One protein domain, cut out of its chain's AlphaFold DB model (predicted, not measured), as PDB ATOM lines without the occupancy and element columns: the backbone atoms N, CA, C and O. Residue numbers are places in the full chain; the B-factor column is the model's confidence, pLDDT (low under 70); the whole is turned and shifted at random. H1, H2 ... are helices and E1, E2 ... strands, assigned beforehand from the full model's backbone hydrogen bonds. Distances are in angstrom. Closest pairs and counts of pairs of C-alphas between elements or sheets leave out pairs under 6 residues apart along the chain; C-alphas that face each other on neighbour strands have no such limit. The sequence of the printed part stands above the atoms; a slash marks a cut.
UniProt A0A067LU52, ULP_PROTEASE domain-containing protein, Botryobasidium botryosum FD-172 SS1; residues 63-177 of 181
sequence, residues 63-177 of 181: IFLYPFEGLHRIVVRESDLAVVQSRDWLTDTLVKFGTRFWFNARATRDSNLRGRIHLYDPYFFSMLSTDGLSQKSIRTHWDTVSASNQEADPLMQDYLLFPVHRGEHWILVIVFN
ATOM      1  N   ILE A  63     123.702 163.094  73.738       96.62
ATOM      2  CA  ILE A  63     125.054 162.672  73.353       96.62
ATOM      3  C   ILE A  63     125.395 161.363  74.069       96.62
ATOM      4  O   ILE A  63     125.769 160.385  73.430       96.62
ATOM      5  N   PHE A  64     125.263 161.331  75.401       97.00
ATOM      6  CA  PHE A  64     125.557 160.142  76.203       97.00
ATOM      7  C   PHE A  64     124.846 160.144  77.563       97.00
ATOM      8  O   PHE A  64     124.273 161.142  78.004       97.00
ATOM      9  N   LEU A  65     124.908 158.994  78.239       96.88
ATOM     10  CA  LEU A  65     124.481 158.818  79.623       96.88
ATOM     11  C   LEU A  65     125.689 158.477  80.501       96.88
ATOM     12  O   LEU A  65     126.491 157.626  80.120       96.88
ATOM     13  N   TYR A  66     125.805 159.111  81.671       95.19
ATOM     14  CA  TYR A  66     126.928 158.914  82.596       95.19
ATOM     15  C   TYR A  66     126.488 158.629  84.049       95.19
ATOM     16  O   TYR A  66     125.689 159.396  84.575       95.19
ATOM     17  N   PRO A  67     127.028 157.624  84.765       92.56
ATOM     18  CA  PRO A  67     128.009 156.657  84.285       92.56
ATOM     19  C   PRO A  67     127.452 155.824  83.123       92.56
ATOM     20  O   PRO A  67     126.238 155.695  82.961       92.56
ATOM     21  N   PHE A  68     128.348 155.313  82.277       93.44
ATOM     22  CA  PHE A  68     127.958 154.543  81.087       93.44
ATOM     23  C   PHE A  68     127.226 153.245  81.452       93.44
ATOM     24  O   PHE A  68     126.401 152.748  80.684       93.44
ATOM     25  N   GLU A  69     127.476 152.745  82.662       88.31
ATOM     26  CA  GLU A  69     126.860 151.562  83.243       88.31
ATOM     27  C   GLU A  69     126.323 151.856  84.647       88.31
ATOM     28  O   GLU A  69     126.736 152.815  85.295       88.31
ATOM     29  N   GLY A  70     125.396 151.023  85.122       82.31
ATOM     30  CA  GLY A  70     124.787 151.180  86.443       82.31
ATOM     31  C   GLY A  70     123.611 152.160  86.493       82.31
ATOM     32  O   GLY A  70     123.031 152.534  85.465       82.31
ATOM     33  N   LEU A  71     123.229 152.505  87.723       80.44
ATOM     34  CA  LEU A  71     122.072 153.336  88.063       80.44
ATOM     35  C   LEU A  71     122.432 154.829  88.116       80.44
ATOM     36  O   LEU A  71     123.591 155.217  87.985       80.44
ATOM     37  N   HIS A  72     121.413 155.670  88.321       81.00
ATOM     38  CA  HIS A  72     121.560 157.112  88.563       81.00
ATOM     39  C   HIS A  72     122.260 157.879  87.434       81.00
ATOM     40  O   HIS A  72     123.004 158.826  87.688       81.00
ATOM     41  N   ARG A  73     122.021 157.480  86.180       91.00
ATOM     42  CA  ARG A  73     122.674 158.081  85.014       91.00
ATOM     43  C   ARG A  73     122.217 159.519  84.761       91.00
ATOM     44  O   ARG A  73     121.041 159.856  84.876       91.00
ATOM     45  N   ILE A  74     123.166 160.348  84.361       94.75
ATOM     46  CA  ILE A  74     123.012 161.732  83.931       94.75
ATOM     47  C   ILE A  74     122.910 161.723  82.418       94.75
ATOM     48  O   ILE A  74     123.786 161.179  81.751       94.75
ATOM     49  N   VAL A  75     121.852 162.322  81.887       96.31
ATOM     50  CA  VAL A  75     121.661 162.476  80.445       96.31
ATOM     51  C   VAL A  75     122.347 163.762  80.010       96.31
ATOM     52  O   VAL A  75     121.881 164.838  80.373       96.31
ATOM     53  N   VAL A  76     123.419 163.644  79.231       96.81
ATOM     54  CA  VAL A  76     124.135 164.786  78.651       96.81
ATOM     55  C   VAL A  76     123.680 164.968  77.210       96.81
ATOM     56  O   VAL A  76     123.668 164.012  76.426       96.81
ATOM     57  N   ARG A  77     123.267 166.185  76.861       97.25
ATOM     58  CA  ARG A  77     122.692 166.532  75.558       97.25
ATOM     59  C   ARG A  77     123.569 167.498  74.771       97.25
ATOM     60  O   ARG A  77     124.509 168.085  75.293       97.25
ATOM     61  N   GLU A  78     123.222 167.687  73.504       96.25
ATOM     62  CA  GLU A  78     123.896 168.634  72.611       96.25
ATOM     63  C   GLU A  78     123.821 170.081  73.111       96.25
ATOM     64  O   GLU A  78     124.802 170.813  73.019       96.25
ATOM     65  N   SER A  79     122.707 170.470  73.738       95.00
ATOM     66  CA  SER A  79     122.590 171.778  74.398       95.00
ATOM     67  C   SER A  79     123.589 171.961  75.544       95.00
ATOM     68  O   SER A  79     124.149 173.045  75.682       95.00
ATOM     69  N   ASP A  80     123.871 170.911  76.323       95.75
ATOM     70  CA  ASP A  80     124.884 170.969  77.380       95.75
ATOM     71  C   ASP A  80     126.291 171.161  76.780       95.75
ATOM     72  O   ASP A  80     127.093 171.929  77.305       95.75
ATOM     73  N   LEU A  81     126.596 170.511  75.649       94.75
ATOM     74  CA  LEU A  81     127.868 170.707  74.942       94.75
ATOM     75  C   LEU A  81     128.001 172.128  74.380       94.75
ATOM     76  O   LEU A  81     129.077 172.719  74.480       94.75
ATOM     77  N   ALA A  82     126.919 172.680  73.826       94.56
ATOM     78  CA  ALA A  82     126.907 174.036  73.290       94.56
ATOM     79  C   ALA A  82     127.277 175.071  74.366       94.56
ATOM     80  O   ALA A  82     128.130 175.912  74.106       94.56
ATOM     81  N   VAL A  83     126.731 174.937  75.583       93.94
ATOM     82  CA  VAL A  83     127.068 175.790  76.743       93.94
ATOM     83  C   VAL A  83     128.565 175.754  77.062       93.94
ATOM     84  O   VAL A  83     129.190 176.787  77.304       93.94
ATOM     85  N   VAL A  84     129.172 174.564  77.039       92.50
ATOM     86  CA  VAL A  84     130.613 174.416  77.298       92.50
ATOM     87  C   VAL A  84     131.444 175.087  76.200       92.50
ATOM     88  O   VAL A  84     132.458 175.719  76.495       92.50
ATOM     89  N   GLN A  85     131.027 174.965  74.937       93.56
ATOM     90  CA  GLN A  85     131.736 175.546  73.794       93.56
ATOM     91  C   GLN A  85     131.626 177.073  73.744       93.56
ATOM     92  O   GLN A  85     132.612 177.741  73.427       93.56
ATOM     93  N   SER A  86     130.461 177.627  74.082       93.75
ATOM     94  CA  SER A  86     130.222 179.073  74.113       93.75
ATOM     95  C   SER A  86     130.813 179.763  75.344       93.75
ATOM     96  O   SER A  86     130.886 180.990  75.362       93.75
ATOM     97  N   ARG A  87     131.298 178.999  76.337       88.38
ATOM     98  CA  ARG A  87     131.742 179.501  77.652       88.38
ATOM     99  C   ARG A  87     130.630 180.228  78.413       88.38
ATOM    100  O   ARG A  87     130.904 181.159  79.169       88.38
ATOM    101  N   ASP A  88     129.396 179.779  78.217       91.62
ATOM    102  CA  ASP A  88     128.244 180.256  78.972       91.62
ATOM    103  C   ASP A  88     128.206 179.652  80.386       91.62
ATOM    104  O   ASP A  88     129.022 178.810  80.778       91.62
ATOM    105  N   TRP A  89     127.228 180.099  81.172       91.56
ATOM    106  CA  TRP A  89     126.988 179.614  82.525       91.56
ATOM    107  C   TRP A  89     126.716 178.109  82.556       91.56
ATOM    108  O   TRP A  89     125.844 177.599  81.853       91.56
ATOM    109  N   LEU A  90     127.438 177.400  83.426       92.50
ATOM    110  CA  LEU A  90     127.255 175.964  83.611       92.50
ATOM    111  C   LEU A  90     125.848 175.655  84.120       92.50
ATOM    112  O   LEU A  90     125.387 176.243  85.100       92.50
ATOM    113  N   THR A  91     125.210 174.677  83.487       92.38
ATOM    114  CA  THR A  91     123.913 174.143  83.901       92.38
ATOM    115  C   THR A  91     124.068 173.127  85.034       92.38
ATOM    116  O   THR A  91     125.127 172.513  85.207       92.38
ATOM    117  N   ASP A  92     122.979 172.867  85.760       91.94
ATOM    118  CA  ASP A  92     122.918 171.822  86.790       91.94
ATOM    119  C   ASP A  92     123.367 170.457  86.249       91.94
ATOM    120  O   ASP A  92     124.072 169.712  86.933       91.94
ATOM    121  N   THR A  93     122.996 170.138  85.002       94.75
ATOM    122  CA  THR A  93     123.408 168.906  84.316       94.75
ATOM    123  C   THR A  93     124.926 168.826  84.196       94.75
ATOM    124  O   THR A  93     125.509 167.793  84.533       94.75
ATOM    125  N   LEU A  94     125.575 169.910  83.761       95.25
ATOM    126  CA  LEU A  94     127.027 169.971  83.588       95.25
ATOM    127  C   LEU A  94     127.769 169.906  84.923       95.25
ATOM    128  O   LEU A  94     128.766 169.191  85.023       95.25
ATOM    129  N   VAL A  95     127.277 170.580  85.965       95.12
ATOM    130  CA  VAL A  95     127.885 170.513  87.304       95.12
ATOM    131  C   VAL A  95     127.728 169.125  87.914       95.12
ATOM    132  O   VAL A  95     128.700 168.555  88.418       95.12
ATOM    133  N   LYS A  96     126.535 168.530  87.812       94.00
ATOM    134  CA  LYS A  96     126.286 167.157  88.261       94.00
ATOM    135  C   LYS A  96     127.180 166.165  87.511       94.00
ATOM    136  O   LYS A  96     127.767 165.276  88.125       94.00
ATOM    137  N   PHE A  97     127.316 166.321  86.194       95.75
ATOM    138  CA  PHE A  97     128.199 165.483  85.383       95.75
ATOM    139  C   PHE A  97     129.665 165.656  85.779       95.75
ATOM    140  O   PHE A  97     130.323 164.667  86.090       95.75
ATOM    141  N   GLY A  98     130.168 166.891  85.806       94.56
ATOM    142  CA  GLY A  98     131.576 167.184  86.060       94.56
ATOM    143  C   GLY A  98     132.042 166.694  87.427       94.56
ATOM    144  O   GLY A  98     133.086 166.049  87.529       94.56
ATOM    145  N   THR A  99     131.241 166.924  88.469       92.81
ATOM    146  CA  THR A  99     131.560 166.477  89.833       92.81
ATOM    147  C   THR A  99     131.591 164.954  89.940       92.81
ATOM    148  O   THR A  99     132.571 164.401  90.444       92.81
ATOM    149  N   ARG A 100     130.595 164.246  89.387       91.62
ATOM    150  CA  ARG A 100     130.597 162.773  89.367       91.62
ATOM    151  C   ARG A 100     131.710 162.192  88.505       91.62
ATOM    152  O   ARG A 100     132.333 161.213  88.906       91.62
ATOM    153  N   PHE A 101     131.970 162.776  87.338       94.00
ATOM    154  CA  PHE A 101     133.043 162.337  86.450       94.00
ATOM    155  C   PHE A 101     134.401 162.432  87.144       94.00
ATOM    156  O   PHE A 101     135.159 161.459  87.169       94.00
ATOM    157  N   TRP A 102     134.679 163.577  87.769       92.50
ATOM    158  CA  TRP A 102     135.911 163.793  88.514       92.50
ATOM    159  C   TRP A 102     136.032 162.838  89.707       92.50
ATOM    160  O   TRP A 102     137.075 162.204  89.880       92.50
ATOM    161  N   PHE A 103     134.957 162.683  90.488       90.31
ATOM    162  CA  PHE A 103     134.936 161.786  91.641       90.31
ATOM    163  C   PHE A 103     135.200 160.336  91.235       90.31
ATOM    164  O   PHE A 103     136.091 159.698  91.789       90.31
ATOM    165  N   ASN A 104     134.510 159.833  90.211       89.50
ATOM    166  CA  ASN A 104     134.703 158.474  89.716       89.50
ATOM    167  C   ASN A 104     136.126 158.253  89.194       89.50
ATOM    168  O   ASN A 104     136.736 157.232  89.504       89.50
ATOM    169  N   ALA A 105     136.688 159.214  88.454       91.00
ATOM    170  CA  ALA A 105     138.064 159.131  87.971       91.00
ATOM    171  C   ALA A 105     139.085 159.059  89.120       91.00
ATOM    172  O   ALA A 105     140.106 158.379  88.998       91.00
ATOM    173  N   ARG A 106     138.815 159.735  90.245       90.19
ATOM    174  CA  ARG A 106     139.645 159.658  91.456       90.19
ATOM    175  C   ARG A 106     139.428 158.378  92.243       90.19
ATOM    176  O   ARG A 106     140.409 157.742  92.609       90.19
ATOM    177  N   ALA A 107     138.186 157.953  92.402       87.38
ATOM    178  CA  ALA A 107     137.827 156.712  93.066       87.38
ATOM    179  C   ALA A 107     138.389 155.460  92.368       87.38
ATOM    180  O   ALA A 107     138.638 154.450  93.015       87.38
ATOM    181  N   THR A 108     138.616 155.508  91.051       87.69
ATOM    182  CA  THR A 108     139.311 154.428  90.328       87.69
ATOM    183  C   THR A 108     140.798 154.343  90.692       87.69
ATOM    184  O   THR A 108     141.392 153.277  90.578       87.69
ATOM    185  N   ARG A 109     141.418 155.451  91.124       89.31
ATOM    186  CA  ARG A 109     142.836 155.501  91.535       89.31
ATOM    187  C   ARG A 109     143.028 155.232  93.024       89.31
ATOM    188  O   ARG A 109     144.064 154.706  93.407       89.31
ATOM    189  N   ASP A 110     142.048 155.606  93.836       88.19
ATOM    190  CA  ASP A 110     142.004 155.342  95.269       88.19
ATOM    191  C   ASP A 110     140.609 154.829  95.633       88.19
ATOM    192  O   ASP A 110     139.651 155.596  95.773       88.19
ATOM    193  N   SER A 111     140.499 153.508  95.769       82.81
ATOM    194  CA  SER A 111     139.238 152.833  96.074       82.81
ATOM    195  C   SER A 111     138.662 153.235  97.429       82.81
ATOM    196  O   SER A 111     137.448 153.155  97.613       82.81
ATOM    197  N   ASN A 112     139.498 153.708  98.363       85.62
ATOM    198  CA  ASN A 112     139.046 154.110  99.691       85.62
ATOM    199  C   ASN A 112     138.211 155.395  99.644       85.62
ATOM    200  O   ASN A 112     137.399 155.618 100.536       85.62
ATOM    201  N   LEU A 113     138.345 156.223  98.601       84.94
ATOM    202  CA  LEU A 113     137.570 157.464  98.476       84.94
ATOM    203  C   LEU A 113     136.059 157.228  98.378       84.94
ATOM    204  O   LEU A 113     135.300 158.066  98.856       84.94
ATOM    205  N   ARG A 114     135.612 156.103  97.796       82.50
ATOM    206  CA  ARG A 114     134.173 155.823  97.615       82.50
ATOM    207  C   ARG A 114     133.428 155.736  98.941       82.50
ATOM    208  O   ARG A 114     132.374 156.330  99.082       82.50
ATOM    209  N   GLY A 115     134.012 155.053  99.923       82.62
ATOM    210  CA  GLY A 115     133.401 154.902 101.245       82.62
ATOM    211  C   GLY A 115     133.520 156.137 102.139       82.62
ATOM    212  O   GLY A 115     132.887 156.184 103.183       82.62
ATOM    213  N   ARG A 116     134.335 157.129 101.756       87.25
ATOM    214  CA  ARG A 116     134.670 158.291 102.595       87.25
ATOM    215  C   ARG A 116     133.960 159.571 102.175       87.25
ATOM    216  O   ARG A 116     133.965 160.535 102.931       87.25
ATOM    217  N   ILE A 117     133.414 159.618 100.965       88.56
ATOM    218  CA  ILE A 117     132.845 160.832 100.385       88.56
ATOM    219  C   ILE A 117     131.443 160.531  99.885       88.56
ATOM    220  O   ILE A 117     131.261 159.667  99.032       88.56
ATOM    221  N   HIS A 118     130.472 161.311 100.346       87.75
ATOM    222  CA  HIS A 118     129.144 161.332  99.756       87.75
ATOM    223  C   HIS A 118     128.938 162.635  98.974       87.75
ATOM    224  O   HIS A 118     129.081 163.735  99.513       87.75
ATOM    225  N   LEU A 119     128.616 162.513  97.685       88.12
ATOM    226  CA  LEU A 119     128.398 163.643  96.783       88.12
ATOM    227  C   LEU A 119     126.906 163.793  96.479       88.12
ATOM    228  O   LEU A 119     126.318 162.942  95.811       88.12
ATOM    229  N   TYR A 120     126.322 164.905  96.917       88.06
ATOM    230  CA  TYR A 120     124.939 165.245  96.607       88.06
ATOM    231  C   TYR A 120     124.806 165.902  95.235       88.06
ATOM    232  O   TYR A 120     125.725 166.544  94.718       88.06
ATOM    233  N   ASP A 121     123.619 165.771  94.651       88.12
ATOM    234  CA  ASP A 121     123.289 166.469  93.420       88.12
ATOM    235  C   ASP A 121     123.039 167.977  93.677       88.12
ATOM    236  O   ASP A 121     122.547 168.342  94.749       88.12
ATOM    237  N   PRO A 122     123.276 168.857  92.681       88.44
ATOM    238  CA  PRO A 122     123.158 170.315  92.828       88.44
ATOM    239  C   PRO A 122     121.811 170.851  93.340       88.44
ATOM    240  O   PRO A 122     121.740 171.916  93.945       88.44
ATOM    241  N   TYR A 123     120.724 170.113  93.104       83.25
ATOM    242  CA  TYR A 123     119.375 170.502  93.518       83.25
ATOM    243  C   TYR A 123     119.083 170.188  94.993       83.25
ATOM    244  O   TYR A 123     118.086 170.671  95.531       83.25
ATOM    245  N   PHE A 124     119.934 169.398  95.662       82.00
ATOM    246  CA  PHE A 124     119.715 168.971  97.043       82.00
ATOM    247  C   PHE A 124     119.612 170.153  98.004       82.00
ATOM    248  O   PHE A 124     118.654 170.256  98.769       82.00
ATOM    249  N   PHE A 125     120.560 171.088  97.921       79.44
ATOM    250  CA  PHE A 125     120.569 172.254  98.797       79.44
ATOM    251  C   PHE A 125     119.357 173.161  98.559       79.44
ATOM    252  O   PHE A 125     118.725 173.587  99.521       79.44
ATOM    253  N   SER A 126     118.983 173.388  97.296       77.38
ATOM    254  CA  SER A 126     117.810 174.195  96.935       77.38
ATOM    255  C   SER A 126     116.523 173.652  97.557       77.38
ATOM    256  O   SER A 126     115.664 174.421  97.993       77.38
ATOM    257  N   MET A 127     116.398 172.324  97.653       73.38
ATOM    258  CA  MET A 127     115.285 171.703  98.367       73.38
ATOM    259  C   MET A 127     115.360 171.954  99.869       73.38
ATOM    260  O   MET A 127     114.340 172.246 100.466       73.38
ATOM    261  N   LEU A 128     116.531 171.898 100.502       71.88
ATOM    262  CA  LEU A 128     116.638 172.188 101.937       71.88
ATOM    263  C   LEU A 128     116.346 173.654 102.279       71.88
ATOM    264  O   LEU A 128     115.806 173.935 103.345       71.88
ATOM    265  N   SER A 129     116.700 174.578 101.385       67.81
ATOM    266  CA  SER A 129     116.582 176.022 101.604       67.81
ATOM    267  C   SER A 129     115.221 176.614 101.230       67.81
ATOM    268  O   SER A 129     115.039 177.821 101.356       67.81
ATOM    269  N   THR A 130     114.280 175.818 100.712       69.19
ATOM    270  CA  THR A 130     112.957 176.336 100.337       69.19
ATOM    271  C   THR A 130     112.105 176.550 101.590       69.19
ATOM    272  O   THR A 130     111.677 175.587 102.235       69.19
ATOM    273  N   ASP A 131     111.828 177.815 101.912       51.34
ATOM    274  CA  ASP A 131     110.928 178.205 102.996       51.34
ATOM    275  C   ASP A 131     109.556 177.525 102.838       51.34
ATOM    276  O   ASP A 131     108.913 177.602 101.792       51.34
ATOM    277  N   GLY A 132     109.095 176.840 103.889       52.19
ATOM    278  CA  GLY A 132     107.784 176.180 103.913       52.19
ATOM    279  C   GLY A 132     107.801 174.665 103.705       52.19
ATOM    280  O   GLY A 132     106.755 174.026 103.850       52.19
ATOM    281  N   LEU A 133     108.961 174.047 103.461       58.25
ATOM    282  CA  LEU A 133     109.076 172.602 103.626       58.25
ATOM    283  C   LEU A 133     109.030 172.275 105.118       58.25
ATOM    284  O   LEU A 133     109.946 172.565 105.882       58.25
ATOM    285  N   SER A 134     107.930 171.657 105.543       64.38
ATOM    286  CA  SER A 134     107.824 171.115 106.894       64.38
ATOM    287  C   SER A 134     109.014 170.188 107.195       64.38
ATOM    288  O   SER A 134     109.527 169.500 106.309       64.38
ATOM    289  N   GLN A 135     109.400 170.078 108.465       65.81
ATOM    290  CA  GLN A 135     110.376 169.077 108.927       65.81
ATOM    291  C   GLN A 135     110.060 167.664 108.398       65.81
ATOM    292  O   GLN A 135     110.954 166.874 108.106       65.81
ATOM    293  N   LYS A 136     108.771 167.362 108.185       68.00
ATOM    294  CA  LYS A 136     108.307 166.112 107.585       68.00
ATOM    295  C   LYS A 136     108.727 165.959 106.121       68.00
ATOM    296  O   LYS A 136     109.146 164.874 105.751       68.00
ATOM    297  N   SER A 137     108.648 167.004 105.297       66.81
ATOM    298  CA  SER A 137     109.057 166.938 103.884       66.81
ATOM    299  C   SER A 137     110.571 166.859 103.715       66.81
ATOM    300  O   SER A 137     111.030 166.108 102.860       66.81
ATOM    301  N   ILE A 138     111.335 167.546 104.571       68.00
ATOM    302  CA  ILE A 138     112.796 167.387 104.629       68.00
ATOM    303  C   ILE A 138     113.133 165.933 104.976       68.00
ATOM    304  O   ILE A 138     113.924 165.299 104.284       68.00
ATOM    305  N   ARG A 139     112.458 165.368 105.986       69.81
ATOM    306  CA  ARG A 139     112.664 163.981 106.405       69.81
ATOM    307  C   ARG A 139     112.249 162.958 105.350       69.81
ATOM    308  O   ARG A 139     113.024 162.067 105.059       69.81
ATOM    309  N   THR A 140     111.088 163.105 104.713       69.50
ATOM    310  CA  THR A 140     110.666 162.199 103.627       69.50
ATOM    311  C   THR A 140     111.633 162.245 102.446       69.50
ATOM    312  O   THR A 140     111.896 161.218 101.821       69.50
ATOM    313  N   HIS A 141     112.187 163.420 102.138       66.25
ATOM    314  CA  HIS A 141     113.200 163.536 101.102       66.25
ATOM    315  C   HIS A 141     114.512 162.864 101.519       66.25
ATOM    316  O   HIS A 141     115.059 162.086 100.746       66.25
ATOM    317  N   TRP A 142     114.963 163.088 102.755       69.06
ATOM    318  CA  TRP A 142     116.112 162.389 103.329       69.06
ATOM    319  C   TRP A 142     115.933 160.871 103.293       69.06
ATOM    320  O   TRP A 142     116.830 160.170 102.840       69.06
ATOM    321  N   ASP A 143     114.760 160.367 103.677       69.19
ATOM    322  CA  ASP A 143     114.423 158.944 103.643       69.19
ATOM    323  C   ASP A 143     114.433 158.406 102.202       69.19
ATOM    324  O   ASP A 143     114.906 157.302 101.957       69.19
ATOM    325  N   THR A 144     113.970 159.198 101.227       65.25
ATOM    326  CA  THR A 144     113.986 158.829  99.799       65.25
ATOM    327  C   THR A 144     115.410 158.780  99.249       65.25
ATOM    328  O   THR A 144     115.775 157.815  98.580       65.25
ATOM    329  N   VAL A 145     116.226 159.794  99.547       61.16
ATOM    330  CA  VAL A 145     117.635 159.855  99.137       61.16
ATOM    331  C   VAL A 145     118.410 158.713  99.788       61.16
ATOM    332  O   VAL A 145     119.073 157.962  99.080       61.16
ATOM    333  N   SER A 146     118.226 158.497 101.091       62.41
ATOM    334  CA  SER A 146     118.845 157.404 101.850       62.41
ATOM    335  C   SER A 146     118.405 156.029 101.350       62.41
ATOM    336  O   SER A 146     119.229 155.133 101.263       62.41
ATOM    337  N   ALA A 147     117.141 155.850 100.955       62.06
ATOM    338  CA  ALA A 147     116.663 154.596 100.369       62.06
ATOM    339  C   ALA A 147     117.172 154.370  98.932       62.06
ATOM    340  O   ALA A 147     117.329 153.229  98.501       62.06
ATOM    341  N   SER A 148     117.404 155.446  98.175       50.72
ATOM    342  CA  SER A 148     117.944 155.392  96.807       50.72
ATOM    343  C   SER A 148     119.469 155.243  96.758       50.72
ATOM    344  O   SER A 148     120.024 154.770  95.758       50.72
ATOM    345  N   ASN A 149     120.133 155.618  97.851       55.78
ATOM    346  CA  ASN A 149     121.528 155.349  98.115       55.78
ATOM    347  C   ASN A 149     121.625 153.916  98.645       55.78
ATOM    348  O   ASN A 149     121.402 153.649  99.815       55.78
ATOM    349  N   GLN A 150     121.991 152.969  97.782       53.00
ATOM    350  CA  GLN A 150     122.416 151.631  98.223       53.00
ATOM    351  C   GLN A 150     123.710 151.659  99.067       53.00
ATOM    352  O   GLN A 150     124.168 150.609  99.514       53.00
ATOM    353  N   GLU A 151     124.316 152.834  99.249       56.81
ATOM    354  CA  GLU A 151     125.496 153.055 100.081       56.81
ATOM    355  C   GLU A 151     125.130 153.354 101.539       56.81
ATOM    356  O   GLU A 151     124.025 153.793 101.851       56.81
ATOM    357  N   ALA A 152     126.088 153.079 102.426       60.12
ATOM    358  CA  ALA A 152     125.992 153.252 103.870       60.12
ATOM    359  C   ALA A 152     125.514 154.658 104.289       60.12
ATOM    360  O   ALA A 152     125.695 155.631 103.551       60.12
ATOM    361  N   ASP A 153     124.931 154.732 105.493       72.25
ATOM    362  CA  ASP A 153     124.434 155.953 106.144       72.25
ATOM    363  C   ASP A 153     125.358 157.159 105.877       72.25
ATOM    364  O   ASP A 153     126.510 157.076 106.296       72.25
ATOM    365  N   PRO A 154     124.883 158.246 105.221       70.69
ATOM    366  CA  PRO A 154     125.676 159.424 104.838       70.69
ATOM    367  C   PRO A 154     126.430 160.095 106.003       70.69
ATOM    368  O   PRO A 154     127.375 160.848 105.775       70.69
ATOM    369  N   LEU A 155     126.029 159.853 107.254       74.94
ATOM    370  CA  LEU A 155     126.737 160.363 108.433       74.94
ATOM    371  C   LEU A 155     128.016 159.580 108.774       74.94
ATOM    372  O   LEU A 155     128.798 160.034 109.606       74.94
ATOM    373  N   MET A 156     128.234 158.424 108.144       80.19
ATOM    374  CA  MET A 156     129.418 157.580 108.341       80.19
ATOM    375  C   MET A 156     130.573 157.940 107.395       80.19
ATOM    376  O   MET A 156     131.663 157.385 107.517       80.19
ATOM    377  N   GLN A 157     130.347 158.842 106.443       85.25
ATOM    378  CA  GLN A 157     131.346 159.329 105.503       85.25
ATOM    379  C   GLN A 157     132.170 160.440 106.158       85.25
ATOM    380  O   GLN A 157     131.659 161.266 106.911       85.25
ATOM    381  N   ASP A 158     133.450 160.510 105.805       89.50
ATOM    382  CA  ASP A 158     134.345 161.570 106.272       89.50
ATOM    383  C   ASP A 158     133.944 162.947 105.720       89.50
ATOM    384  O   ASP A 158     134.157 163.967 106.381       89.50
ATOM    385  N   TYR A 159     133.393 162.978 104.498       90.81
ATOM    386  CA  TYR A 159     133.044 164.204 103.785       90.81
ATOM    387  C   TYR A 159     131.672 164.125 103.107       90.81
ATOM    388  O   TYR A 159     131.386 163.190 102.357       90.81
ATOM    389  N   LEU A 160     130.877 165.185 103.265       90.75
ATOM    390  CA  LEU A 160     129.687 165.456 102.456       90.75
ATOM    391  C   LEU A 160     129.954 166.642 101.533       90.75
ATOM    392  O   LEU A 160     130.374 167.709 101.987       90.75
ATOM    393  N   LEU A 161     129.693 166.468 100.241       91.50
ATOM    394  CA  LEU A 161     129.905 167.489  99.220       91.50
ATOM    395  C   LEU A 161     128.562 167.943  98.654       91.50
ATOM    396  O   LEU A 161     127.792 167.132  98.139       91.50
ATOM    397  N   PHE A 162     128.323 169.252  98.687       91.38
ATOM    398  CA  PHE A 162     127.125 169.888  98.149       91.38
ATOM    399  C   PHE A 162     127.512 170.950  97.119       91.38
ATOM    400  O   PHE A 162     127.955 172.041  97.491       91.38
ATOM    401  N   PRO A 163     127.352 170.674  95.819       93.31
ATOM    402  CA  PRO A 163     127.320 171.726  94.817       93.31
ATOM    403  C   PRO A 163     126.067 172.581  95.049       93.31
ATOM    404  O   PRO A 163     124.960 172.056  95.118       93.31
ATOM    405  N   VAL A 164     126.235 173.889  95.185       91.12
ATOM    406  CA  VAL A 164     125.161 174.847  95.451       91.12
ATOM    407  C   VAL A 164     125.165 175.908  94.366       91.12
ATOM    408  O   VAL A 164     126.188 176.542  94.105       91.12
ATOM    409  N   HIS A 165     124.003 176.124  93.761       90.38
ATOM    410  CA  HIS A 165     123.776 177.234  92.848       90.38
ATOM    411  C   HIS A 165     123.161 178.411  93.615       90.38
ATOM    412  O   HIS A 165     122.093 178.269  94.213       90.38
ATOM    413  N   ARG A 166     123.819 179.576  93.619       85.19
ATOM    414  CA  ARG A 166     123.313 180.794  94.271       85.19
ATOM    415  C   ARG A 166     123.470 182.000  93.351       85.19
ATOM    416  O   ARG A 166     124.567 182.532  93.198       85.19
ATOM    417  N   GLY A 167     122.354 182.479  92.805       84.50
ATOM    418  CA  GLY A 167     122.365 183.578  91.837       84.50
ATOM    419  C   GLY A 167     123.073 183.142  90.558       84.50
ATOM    420  O   GLY A 167     122.648 182.176  89.941       84.50
ATOM    421  N   GLU A 168     124.158 183.828  90.206       85.69
ATOM    422  CA  GLU A 168     125.008 183.508  89.049       85.69
ATOM    423  C   GLU A 168     126.288 182.752  89.456       85.69
ATOM    424  O   GLU A 168     127.254 182.684  88.704       85.69
ATOM    425  N   HIS A 169     126.346 182.196  90.670       90.00
ATOM    426  CA  HIS A 169     127.556 181.557  91.183       90.00
ATOM    427  C   HIS A 169     127.332 180.109  91.607       90.00
ATOM    428  O   HIS A 169     126.391 179.775  92.330       90.00
ATOM    429  N   TRP A 170     128.284 179.267  91.210       93.06
ATOM    430  CA  TRP A 170     128.448 177.913  91.715       93.06
ATOM    431  C   TRP A 170     129.383 177.916  92.922       93.06
ATOM    432  O   TRP A 170     130.494 178.437  92.863       93.06
ATOM    433  N   ILE A 171     128.928 177.317  94.017       93.19
ATOM    434  CA  ILE A 171     129.664 177.186  95.274       93.19
ATOM    435  C   ILE A 171     129.724 175.699  95.614       93.19
ATOM    436  O   ILE A 171     128.736 174.991  95.456       93.19
ATOM    437  N   LEU A 172     130.865 175.210  96.093       93.25
ATOM    438  CA  LEU A 172     130.964 173.866  96.657       93.25
ATOM    439  C   LEU A 172     131.055 173.977  98.176       93.25
ATOM    440  O   LEU A 172     132.005 174.557  98.699       93.25
ATOM    441  N   VAL A 173     130.075 173.415  98.877       93.12
ATOM    442  CA  VAL A 173     130.111 173.273 100.334       93.12
ATOM    443  C   VAL A 173     130.642 171.885 100.667       93.12
ATOM    444  O   VAL A 173     130.174 170.887 100.119       93.12
ATOM    445  N   ILE A 174     131.621 171.833 101.566       93.12
ATOM    446  CA  ILE A 174     132.224 170.596 102.056       93.12
ATOM    447  C   ILE A 174     132.001 170.552 103.561       93.12
ATOM    448  O   ILE A 174     132.463 171.436 104.281       93.12
ATOM    449  N   VAL A 175     131.295 169.526 104.025       91.25
ATOM    450  CA  VAL A 175     131.115 169.245 105.450       91.25
ATOM    451  C   VAL A 175     132.002 168.065 105.810       91.25
ATOM    452  O   VAL A 175     132.023 167.070 105.093       91.25
ATOM    453  N   PHE A 176     132.743 168.193 106.901       92.62
ATOM    454  CA  PHE A 176     133.660 167.183 107.422       92.62
ATOM    455  C   PHE A 176     133.552 167.145 108.950       92.62
ATOM    456  O   PHE A 176     132.915 168.021 109.537       92.62
ATOM    457  N   ASN A 177     134.166 166.144 109.589       86.94
ATOM    458  CA  ASN A 177     134.054 165.891 111.035       86.94
ATOM    459  C   ASN A 177     132.598 165.674 111.494       86.94
ATOM    460  O   ASN A 177     132.159 166.222 112.502       86.94
TER     461      ASN A 177
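AT A GLANCE: This is residues 63 to 177 of the 181 residues of the protein "ULP_PROTEASE domain-containing protein" of Botryobasidium botryosum FD-172 SS1 (UniProt A0A067LU52). The long helix H2 lies in the middle, with a small two-stranded hairpin, E1 and E2, packed on one side of it and a sheet of three strands, E3, E4 and E5, on the other. H1 turns away from the end of E2 and H3 sits at the far end of H2, while the short helix H4 packs on E4 and H5 stays off the sheet; residues 131 to 136, of which 135 and 136 belong to H5, stick out. The printed part has 115 residues with five named helices and five named strands, in the order E1 E2 H1 H2 H3 E3 H4 H5 E4 E5; the larger sheet runs E3 E4 E5 and is mixed, the smaller is antiparallel, and the class is mixed, helices and strands. The whole is compact, with a radius of gyration of the C-alphas of 15.2 A, and spans 40 by 38 by 25 A.

IN THESE COORDINATES: E1 is residues 63 to 66, beginning at C-alpha 63 at (125.054, 162.672, 73.353), and E2 is residues 74 to 77. H1 follows at once as residues 78 to 86, 12.3 A long. H2, residues 92 to 107, is the longest helix, 22.1 A from C-alpha 92 at (122.918, 171.822, 86.790) to C-alpha 107. H3 is residues 112 to 116, E3 residues 117 to 119 and H4 residues 123 to 128. H5 is residues 135 to 148, 19.8 A long. E4, residues 159 to 166, measures 21.5 A, and E5, residues 169 to 176, measures 22.5 A and ends at C-alpha 176 at (133.660, 167.183, 107.422).

HOW THE PARTS SIT: E1 and E2 form a hairpin, antiparallel at 167 degrees, with N 66 and O 74 within hydrogen-bond range at 2.9 A. The closest C-alphas of E2 and H2 are those of Ile 74 and Phe 97, 6.6 A apart. H1 and H2 are close but not clearly touching, about perpendicular at 86 degrees; their closest C-alphas, of Asp 80 and Leu 94, are 6.6 A apart. H2 is on the sheet of E3, E4 and E5, over E4, at a height over the sheet of 9.6 A; it runs along the strands, at 20 degrees to E4 on the local plane, and helix and sheet make two layers. H2 and H3 only just touch, only at the corner, with 3 pairs of C-alphas within 8 A, made by residues 106 to 107 of H2; the closest are those of Ala 107 and Leu 113, 5.5 A apart. Edge strand E3 is parallel to inner strand E4 at 24 degrees, with N 118 and O 159 2.9 A apart. E3, H4, H5 and E4 form a strand-helix-strand unit, two parallel neighbour strands with helices between, and its crossover is right-handed. H4 is on the sheet, over E4, and stands up from it at 52 degrees; the C-alphas of Phe 125 and Val 164 are the closest, 6.2 A apart. H4 and H5 are close but not clearly touching, opposite ways at a shallow tilt of 32 degrees, only just short of steep, with the C-alphas of Leu 128 and Ile 138 closest at 6.7 A. H5 is not on the sheet and is apart from H2. E4 and E5 form a hairpin, antiparallel at 159 degrees, with N 164 and O 171 2.7 A apart. In H1, H2, H4 and H5 every O i to N i+4 pair is within hydrogen-bond range; H3 has 0 of 1, and 2 of 2 O i to N i+3 pairs.

THE WHOLE: The two C-alphas farthest apart, of Arg 109 and Gly 132, are 42.5 A apart. The printed part has no cut and no long link; the link from H5 to E4, 10 residues, is short. The mean pLDDT of the printed part is 83.8, and residues 129 to 152 are under 70.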